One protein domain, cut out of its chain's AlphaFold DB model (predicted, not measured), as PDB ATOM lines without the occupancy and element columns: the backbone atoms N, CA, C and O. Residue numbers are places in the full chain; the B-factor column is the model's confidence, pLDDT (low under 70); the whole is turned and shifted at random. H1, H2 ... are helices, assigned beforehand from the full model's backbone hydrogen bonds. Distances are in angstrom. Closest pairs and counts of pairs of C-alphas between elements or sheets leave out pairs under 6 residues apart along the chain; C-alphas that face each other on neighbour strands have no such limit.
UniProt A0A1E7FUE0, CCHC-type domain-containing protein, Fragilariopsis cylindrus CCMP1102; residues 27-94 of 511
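This is residues 27 to 94 of the 511 residues of the protein "CCHC-type domain-containing protein" of Fragilariopsis cylindrus CCMP1102 (UniProt A0A1E7FUE0). A long helix, H1, reaches out as an arm with residues 27 to 46, and three short helices, H2, H3 and H4, fold back beside its other end into a small compact head. The printed part has 68 residues with four named helices, H1 to H4 in order, and no named strand: all helix. It is extended, radius of gyration of the C-alphas 17.2 A, spanning 58 by 21 by 17 A.

H1, residues 27 to 59, begins at C-alpha 27 (22.030, 3.548, 0.193) and measures 47.4 A. H2 is residues 63 to 71, 12.7 A; H3 residues 75 to 80, 8.6 A; H4 residues 84 to 94, 15.2 A, ending at C-alpha 94 (-6.959, -12.109, -43.455).

H4, the hub, touches H1 at residues 50 to 58 alone, C-alphas of Tyr 54 and Pro 84 closest at 4.3 A, at a shallow tilt of 25 degrees, the same way. H3 and H4 form a helical hairpin, C-alphas of Val 78 and Gly 86 closest at 5.8 A. H2 touches H4 about perpendicular, 81 degrees, C-alphas of Leu 69 and Leu 90 closest at 6.8 A. In all four helices every O i to N i+4 pair is within hydrogen-bond range.

The C-alphas of Glu 27 and Glu 64, the two farthest apart, are 58.1 A apart. The printed part has no cut, and its three links are tight. Residues 27 to 28 have pLDDT under 70.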
ATOM      1  N   GLU A  27      21.724   4.703   1.044       65.06
ATOM      2  CA  GLU A  27      22.030   3.548   0.193       65.06
ATOM      3  C   GLU A  27      20.799   2.721  -0.228       65.06
ATOM      4  O   GLU A  27      20.725   2.252  -1.365       65.06
ATOM      5  N   TYR A  28      19.799   2.544   0.647       69.88
ATOM      6  CA  TYR A  28      18.562   1.831   0.305       69.88
ATOM      7  C   TYR A  28      17.649   2.670  -0.595       69.88
ATOM      8  O   TYR A  28      17.042   2.112  -1.514       69.88
ATOM      9  N   MET A  29      17.580   3.988  -0.378       71.19
ATOM     10  CA  MET A  29      16.843   4.892  -1.268       71.19
ATOM     11  C   MET A  29      17.533   5.018  -2.626       71.19
ATOM     12  O   MET A  29      16.858   4.933  -3.646       71.19
ATOM     13  N   ASP A  30      18.859   5.104  -2.678       74.62
ATOM     14  CA  ASP A  30      19.620   5.131  -3.929       74.62
ATOM     15  C   ASP A  30      19.460   3.823  -4.712       74.62
ATOM     16  O   ASP A  30      19.232   3.840  -5.925       74.62
ATOM     17  N   ARG A  31      19.463   2.675  -4.024       74.88
ATOM     18  CA  ARG A  31      19.180   1.367  -4.635       74.88
ATOM     19  C   ARG A  31      17.744   1.264  -5.159       74.88
ATOM     20  O   ARG A  31      17.526   0.651  -6.204       74.88
ATOM     21  N   TYR A  32      16.771   1.852  -4.462       79.44
ATOM     22  CA  TYR A  32      15.373   1.919  -4.901       79.44
ATOM     23  C   TYR A  32      15.202   2.850  -6.112       79.44
ATOM     24  O   TYR A  32      14.653   2.437  -7.132       79.44
ATOM     25  N   ASN A  33      15.782   4.050  -6.060       80.69
ATOM     26  CA  ASN A  33      15.809   5.022  -7.153       80.69
ATOM     27  C   ASN A  33      16.489   4.445  -8.407       80.69
ATOM     28  O   ASN A  33      15.994   4.617  -9.520       80.69
ATOM     29  N   HIS A  34      17.589   3.700  -8.245       78.50
ATOM     30  CA  HIS A  34      18.258   3.005  -9.346       78.50
ATOM     31  C   HIS A  34      17.394   1.884  -9.945       78.50
ATOM     32  O   HIS A  34      17.354   1.729 -11.168       78.50
ATOM     33  N   LYS A  35      16.662   1.123  -9.114       80.75
ATOM     34  CA  LYS A  35      15.684   0.132  -9.591       80.75
ATOM     35  C   LYS A  35      14.549   0.784 -10.380       80.75
ATOM     36  O   LYS A  35      14.295   0.332 -11.491       80.75
ATOM     37  N   ILE A  36      13.932   1.858  -9.872       87.06
ATOM     38  CA  ILE A  36      12.893   2.610 -10.601       87.06
ATOM     39  C   ILE A  36      13.448   3.135 -11.925       87.06
ATOM     40  O   ILE A  36      12.898   2.835 -12.976       87.06
ATOM     41  N   LYS A  37      14.598   3.816 -11.915       82.38
ATOM     42  CA  LYS A  37      15.221   4.348 -13.138       82.38
ATOM     43  C   LYS A  37      15.551   3.257 -14.166       82.38
ATOM     44  O   LYS A  37      15.558   3.529 -15.362       82.38
ATOM     45  N   THR A  38      15.835   2.036 -13.717       80.81
ATOM     46  CA  THR A  38      16.063   0.875 -14.592       80.81
ATOM     47  C   THR A  38      14.750   0.273 -15.101       80.81
ATOM     48  O   THR A  38      14.713  -0.215 -16.224       80.81
ATOM     49  N   HIS A  39      13.680   0.320 -14.304       84.06
ATOM     50  CA  HIS A  39      12.336  -0.104 -14.694       84.06
ATOM     51  C   HIS A  39      11.721   0.842 -15.729       84.06
ATOM     52  O   HIS A  39      11.355   0.355 -16.793       84.06
ATOM     53  N   CYS A  40      11.722   2.161 -15.494       80.62
ATOM     54  CA  CYS A  40      11.227   3.146 -16.463       80.62
ATOM     55  C   CYS A  40      11.970   3.017 -17.800       80.62
ATOM     56  O   CYS A  40      11.343   2.835 -18.827       80.62
ATOM     57  N   LYS A  41      13.309   2.914 -17.783       81.75
ATOM     58  CA  LYS A  41      14.104   2.650 -19.000       81.75
ATOM     59  C   LYS A  41      13.727   1.367 -19.751       81.75
ATOM     60  O   LYS A  41      14.019   1.263 -20.940       81.75
ATOM     61  N   ARG A  42      13.187   0.356 -19.064       79.81
ATOM     62  CA  ARG A  42      12.693  -0.876 -19.697       79.81
ATOM     63  C   ARG A  42      11.295  -0.681 -20.271       79.81
ATOM     64  O   ARG A  42      11.039  -1.242 -21.325       79.81
ATOM     65  N   GLU A  43      10.443   0.109 -19.625       82.56
ATOM     66  CA  GLU A  43       9.127   0.496 -20.149       82.56
ATOM     67  C   GLU A  43       9.268   1.417 -21.367       82.56
ATOM     68  O   GLU A  43       8.766   1.060 -22.426       82.56
ATOM     69  N   ASP A  44      10.076   2.482 -21.287       77.00
ATOM     70  CA  ASP A  44      10.407   3.371 -22.415       77.00
ATOM     71  C   ASP A  44      10.899   2.563 -23.636       77.00
ATOM     72  O   ASP A  44      10.502   2.795 -24.782       77.00
ATOM     73  N   LYS A  45      11.777   1.575 -23.387       77.81
ATOM     74  CA  LYS A  45      12.291   0.673 -24.424       77.81
ATOM     75  C   LYS A  45      11.203  -0.265 -24.941       77.81
ATOM     76  O   LYS A  45      11.119  -0.446 -26.145       77.81
ATOM     77  N   PHE A  46      10.379  -0.842 -24.069       79.00
ATOM     78  CA  PHE A  46       9.281  -1.729 -24.455       79.00
ATOM     79  C   PHE A  46       8.251  -1.009 -25.337       79.00
ATOM     80  O   PHE A  46       7.886  -1.540 -26.379       79.00
ATOM     81  N   GLU A  47       7.841   0.212 -24.986       77.00
ATOM     82  CA  GLU A  47       6.944   1.027 -25.816       77.00
ATOM     83  C   GLU A  47       7.564   1.332 -27.187       77.00
ATOM     84  O   GLU A  47       6.911   1.166 -28.219       77.00
ATOM     85  N   THR A  48       8.849   1.705 -27.211       77.19
ATOM     86  CA  THR A  48       9.594   1.955 -28.456       77.19
ATOM     87  C   THR A  48       9.695   0.691 -29.321       77.19
ATOM     88  O   THR A  48       9.407   0.729 -30.517       77.19
ATOM     89  N   ASP A  49      10.066  -0.445 -28.725       79.06
ATOM     90  CA  ASP A  49      10.214  -1.734 -29.407       79.06
ATOM     91  C   ASP A  49       8.859  -2.232 -29.949       79.06
ATOM     92  O   ASP A  49       8.801  -2.746 -31.065       79.06
ATOM     93  N   MET A  50       7.754  -2.024 -29.221       80.19
ATOM     94  CA  MET A  50       6.395  -2.361 -29.674       80.19
ATOM     95  C   MET A  50       5.972  -1.524 -30.890       80.19
ATOM     96  O   MET A  50       5.498  -2.086 -31.881       80.19
ATOM     97  N   GLN A  51       6.221  -0.208 -30.867       77.31
ATOM     98  CA  GLN A  51       5.967   0.669 -32.018       77.31
ATOM     99  C   GLN A  51       6.795   0.255 -33.243       77.31
ATOM    100  O   GLN A  51       6.274   0.203 -34.360       77.31
ATOM    101  N   LEU A  52       8.072  -0.088 -33.044       75.12
ATOM    102  CA  LEU A  52       8.950  -0.591 -34.102       75.12
ATOM    103  C   LEU A  52       8.468  -1.941 -34.656       75.12
ATOM    104  O   LEU A  52       8.418  -2.118 -35.871       75.12
ATOM    105  N   CYS A  53       8.046  -2.876 -33.800       79.25
ATOM    106  CA  CYS A  53       7.448  -4.135 -34.240       79.25
ATOM    107  C   CYS A  53       6.192  -3.901 -35.091       79.25
ATOM    108  O   CYS A  53       6.069  -4.521 -36.148       79.25
ATOM    109  N   TYR A  54       5.302  -2.983 -34.693       86.81
ATOM    110  CA  TYR A  54       4.123  -2.639 -35.492       86.81
ATOM    111  C   TYR A  54       4.521  -2.119 -36.880       86.81
ATOM    112  O   TYR A  54       3.997  -2.605 -37.881       86.81
ATOM    113  N   THR A  55       5.460  -1.166 -36.967       76.69
ATOM    114  CA  THR A  55       5.852  -0.585 -38.265       76.69
ATOM    115  C   THR A  55       6.547  -1.592 -39.180       76.69
ATOM    116  O   THR A  55       6.288  -1.584 -40.382       76.69
ATOM    117  N   VAL A  56       7.357  -2.501 -38.628       79.19
ATOM    118  CA  VAL A  56       7.990  -3.587 -39.392       79.19
ATOM    119  C   VAL A  56       6.949  -4.562 -39.933       79.19
ATOM    120  O   VAL A  56       6.960  -4.850 -41.126       79.19
ATOM    121  N   ILE A  57       6.024  -5.039 -39.096       81.19
ATOM    122  CA  ILE A  57       4.977  -5.982 -39.521       81.19
ATOM    123  C   ILE A  57       4.076  -5.325 -40.576       81.19
ATOM    124  O   ILE A  57       3.821  -5.921 -41.618       81.19
ATOM    125  N   HIS A  58       3.651  -4.077 -40.349       83.12
ATOM    126  CA  HIS A  58       2.814  -3.318 -41.282       83.12
ATOM    127  C   HIS A  58       3.509  -3.072 -42.628       83.12
ATOM    128  O   HIS A  58       2.901  -3.270 -43.676       83.12
ATOM    129  N   GLY A  59       4.799  -2.722 -42.609       74.88
ATOM    130  CA  GLY A  59       5.606  -2.480 -43.808       74.88
ATOM    131  C   GLY A  59       5.983  -3.734 -44.608       74.88
ATOM    132  O   GLY A  59       6.557  -3.600 -45.685       74.88
ATOM    133  N   GLN A  60       5.692  -4.939 -44.104       79.94
ATOM    134  CA  GLN A  60       5.816  -6.199 -44.853       79.94
ATOM    135  C   GLN A  60       4.488  -6.672 -45.468       79.94
ATOM    136  O   GLN A  60       4.471  -7.652 -46.214       79.94
ATOM    137  N   CYS A  61       3.378  -5.992 -45.186       79.12
ATOM    138  CA  CYS A  61       2.087  -6.293 -45.794       79.12
ATOM    139  C   CYS A  61       2.039  -5.797 -47.245       79.12
ATOM    140  O   CYS A  61       2.467  -4.683 -47.543       79.12
ATOM    141  N   THR A  62       1.455  -6.589 -48.145       81.06
ATOM    142  CA  THR A  62       1.144  -6.129 -49.508       81.06
ATOM    143  C   THR A  62       0.037  -5.070 -49.483       81.06
ATOM    144  O   THR A  62      -0.765  -5.027 -48.547       81.06
ATOM    145  N   ASP A  63      -0.069  -4.247 -50.531       80.69
ATOM    146  CA  ASP A  63      -1.144  -3.244 -50.649       80.69
ATOM    147  C   ASP A  63      -2.551  -3.862 -50.531       80.69
ATOM    148  O   ASP A  63      -3.453  -3.255 -49.951       80.69
ATOM    149  N   GLU A  64      -2.723  -5.094 -51.019       76.62
ATOM    150  CA  GLU A  64      -3.948  -5.893 -50.894       76.62
ATOM    151  C   GLU A  64      -4.235  -6.277 -49.431       76.62
ATOM    152  O   GLU A  64      -5.323  -6.006 -48.924       76.62
ATOM    153  N   MET A  65      -3.238  -6.792 -48.698       80.25
ATOM    154  CA  MET A  65      -3.374  -7.076 -47.262       80.25
ATOM    155  C   MET A  65      -3.626  -5.799 -46.445       80.25
ATOM    156  O   MET A  65      -4.395  -5.824 -45.486       80.25
ATOM    157  N   ILE A  66      -3.031  -4.665 -46.828       84.50
ATOM    158  CA  ILE A  66      -3.277  -3.357 -46.200       84.50
ATOM    159  C   ILE A  66      -4.698  -2.851 -46.503       84.50
ATOM    160  O   ILE A  66      -5.296  -2.178 -45.659       84.50
ATOM    161  N   HIS A  67      -5.255  -3.155 -47.679       81.50
ATOM    162  CA  HIS A  67      -6.646  -2.848 -48.009       81.50
ATOM    163  C   HIS A  67      -7.614  -3.674 -47.149       81.50
ATOM    164  O   HIS A  67      -8.452  -3.095 -46.461       81.50
ATOM    165  N   GLU A  68      -7.425  -4.994 -47.092       81.50
ATOM    166  CA  GLU A  68      -8.213  -5.894 -46.238       81.50
ATOM    167  C   GLU A  68      -8.105  -5.535 -44.747       81.50
ATOM    168  O   GLU A  68      -9.110  -5.522 -44.035       81.50
ATOM    169  N   LEU A  69      -6.915  -5.146 -44.269       86.12
ATOM    170  CA  LEU A  69      -6.723  -4.634 -42.908       86.12
ATOM    171  C   LEU A  69      -7.601  -3.408 -42.633       86.12
ATOM    172  O   LEU A  69      -8.283  -3.373 -41.612       86.12
ATOM    173  N   LYS A  70      -7.644  -2.429 -43.545       86.25
ATOM    174  CA  LYS A  70      -8.472  -1.216 -43.394       86.25
ATOM    175  C   LYS A  70      -9.976  -1.511 -43.335       86.25
ATOM    176  O   LYS A  70     -10.711  -0.714 -42.758       86.25
ATOM    177  N   CYS A  71     -10.426  -2.640 -43.882       82.19
ATOM    178  CA  CYS A  71     -11.815  -3.093 -43.794       82.19
ATOM    179  C   CYS A  71     -12.175  -3.710 -42.424       82.19
ATOM    180  O   CYS A  71     -13.357  -3.867 -42.116       82.19
ATOM    181  N   GLN A  72     -11.194  -4.054 -41.580       81.38
ATOM    182  CA  GLN A  72     -11.435  -4.667 -40.270       81.38
ATOM    183  C   GLN A  72     -11.839  -3.623 -39.218       81.38
ATOM    184  O   GLN A  72     -11.112  -2.669 -38.949       81.38
ATOM    185  N   GLN A  73     -12.948  -3.863 -38.511       82.50
ATOM    186  CA  GLN A  73     -13.512  -2.926 -37.525       82.50
ATOM    187  C   GLN A  73     -12.534  -2.513 -36.402       82.50
ATOM    188  O   GLN A  73     -12.624  -1.403 -35.884       82.50
ATOM    189  N   LYS A  74     -11.597  -3.393 -36.016       85.81
ATOM    190  CA  LYS A  74     -10.592  -3.114 -34.972       85.81
ATOM    191  C   LYS A  74      -9.323  -2.421 -35.485       85.81
ATOM    192  O   LYS A  74      -8.532  -1.959 -34.665       85.81
ATOM    193  N   TYR A  75      -9.103  -2.354 -36.800       87.56
ATOM    194  CA  TYR A  75      -7.823  -1.915 -37.367       87.56
ATOM    195  C   TYR A  75      -7.449  -0.490 -36.967       87.56
ATOM    196  O   TYR A  75      -6.296  -0.244 -36.636       87.56
ATOM    197  N   GLU A  76      -8.406   0.436 -36.917       89.19
ATOM    198  CA  GLU A  76      -8.102   1.830 -36.578       89.19
ATOM    199  C   GLU A  76      -7.610   1.989 -35.126       89.19
ATOM    200  O   GLU A  76      -6.691   2.762 -34.871       89.19
ATOM    201  N   MET A  77      -8.137   1.196 -34.185       89.00
ATOM    202  CA  MET A  77      -7.633   1.152 -32.805       89.00
ATOM    203  C   MET A  77      -6.213   0.573 -32.755       89.00
ATOM    204  O   MET A  77      -5.320   1.184 -32.172       89.00
ATOM    205  N   VAL A  78      -5.998  -0.572 -33.408       89.31
ATOM    206  CA  VAL A  78      -4.696  -1.256 -33.496       89.31
ATOM    207  C   VAL A  78      -3.629  -0.347 -34.130       89.31
ATOM    208  O   VAL A  78      -2.505  -0.273 -33.638       89.31
ATOM    209  N   ARG A  79      -4.004   0.408 -35.169       88.56
ATOM    210  CA  ARG A  79      -3.163   1.390 -35.865       88.56
ATOM    211  C   ARG A  79      -2.796   2.582 -34.985       88.56
ATOM    212  O   ARG A  79      -1.644   2.999 -34.997       88.56
ATOM    213  N   LEU A  80      -3.757   3.147 -34.252       84.44
ATOM    214  CA  LEU A  80      -3.519   4.304 -33.378       84.44
ATOM    215  C   LEU A  80      -2.700   3.942 -32.134       84.44
ATOM    216  O   LEU A  80      -1.915   4.763 -31.669       84.44
ATOM    217  N   MET A  81      -2.859   2.723 -31.614       86.50
ATOM    218  CA  MET A  81      -2.089   2.221 -30.471       86.50
ATOM    219  C   MET A  81      -0.715   1.654 -30.850       86.50
ATOM    220  O   MET A  81       0.046   1.319 -29.948       86.50
ATOM    221  N   PHE A  82      -0.398   1.539 -32.148       81.12
ATOM    222  CA  PHE A  82       0.780   0.817 -32.649       81.12
ATOM    223  C   PHE A  82       0.906  -0.583 -32.022       81.12
ATOM    224  O   PHE A  82       1.969  -0.965 -31.543       81.12
ATOM    225  N   ASP A  83      -0.193  -1.341 -31.992       86.31
ATOM    226  CA  ASP A  83      -0.242  -2.659 -31.354       86.31
ATOM    227  C   ASP A  83       0.203  -3.770 -32.333       86.31
ATOM    228  O   ASP A  83      -0.580  -4.167 -33.204       86.31
ATOM    229  N   PRO A  84       1.438  -4.308 -32.230       85.12
ATOM    230  CA  PRO A  84       1.892  -5.386 -33.102       85.12
ATOM    231  C   PRO A  84       1.134  -6.698 -32.867       85.12
ATOM    232  O   PRO A  84       1.032  -7.497 -33.794       85.12
ATOM    233  N   ILE A  85       0.597  -6.937 -31.665       87.94
ATOM    234  CA  ILE A  85      -0.114  -8.179 -31.337       87.94
ATOM    235  C   ILE A  85      -1.488  -8.147 -32.005       87.94
ATOM    236  O   ILE A  85      -1.810  -9.041 -32.787       87.94
ATOM    237  N   GLY A  86      -2.250  -7.071 -31.799       86.31
ATOM    238  CA  GLY A  86      -3.512  -6.840 -32.499       86.31
ATOM    239  C   GLY A  86      -3.355  -6.800 -34.023       86.31
ATOM    240  O   GLY A  86      -4.227  -7.290 -34.740       86.31
ATOM    241  N   LEU A  87      -2.230  -6.290 -34.544       88.50
ATOM    242  CA  LEU A  87      -1.940  -6.331 -35.980       88.50
ATOM    243  C   LEU A  87      -1.737  -7.769 -36.478       88.50
ATOM    244  O   LEU A  87      -2.307  -8.134 -37.507       88.50
ATOM    245  N   LEU A  88      -0.983  -8.599 -35.750       86.31
ATOM    246  CA  LEU A  88      -0.796 -10.015 -36.087       86.31
ATOM    247  C   LEU A  88      -2.108 -10.808 -36.016       86.31
ATOM    248  O   LEU A  88      -2.363 -11.612 -36.909       86.31
ATOM    249  N   GLU A  89      -2.977 -10.551 -35.032       81.50
ATOM    250  CA  GLU A  89      -4.311 -11.172 -34.962       81.50
ATOM    251  C   GLU A  89      -5.189 -10.820 -36.176       81.50
ATOM    252  O   GLU A  89      -5.909 -11.675 -36.701       81.50
ATOM    253  N   LEU A  90      -5.147  -9.566 -36.639       82.81
ATOM    254  CA  LEU A  90      -5.884  -9.134 -37.830       82.81
ATOM    255  C   LEU A  90      -5.299  -9.740 -39.109       82.81
ATOM    256  O   LEU A  90      -6.049 -10.242 -39.948       82.81
ATOM    257  N   LEU A  91      -3.972  -9.753 -39.238       83.81
ATOM    258  CA  LEU A  91      -3.278 -10.372 -40.364       83.81
ATOM    259  C   LEU A  91      -3.544 -11.872 -40.452       83.81
ATOM    260  O   LEU A  91      -3.786 -12.387 -41.543       83.81
ATOM    261  N   GLN A  92      -3.552 -12.566 -39.316       76.38
ATOM    262  CA  GLN A  92      -3.864 -13.987 -39.242       76.38
ATOM    263  C   GLN A  92      -5.265 -14.288 -39.796       76.38
ATOM    264  O   GLN A  92      -5.417 -15.201 -40.603       76.38
ATOM    265  N   ARG A  93      -6.277 -13.486 -39.436       71.06
ATOM    266  CA  ARG A  93      -7.645 -13.620 -39.978       71.06
ATOM    267  C   ARG A  93      -7.675 -13.443 -41.498       71.06
ATOM    268  O   ARG A  93      -8.245 -14.281 -42.193       71.06
ATOM    269  N   ILE A  94      -7.025 -12.397 -42.011       74.81
ATOM    270  CA  ILE A  94      -6.959 -12.109 -43.455       74.81
ATOM    271  C   ILE A  94      -6.245 -13.245 -44.201       74.81
ATOM    272  O   ILE A  94      -6.752 -13.737 -45.203       74.81
TER     273      ILE A  94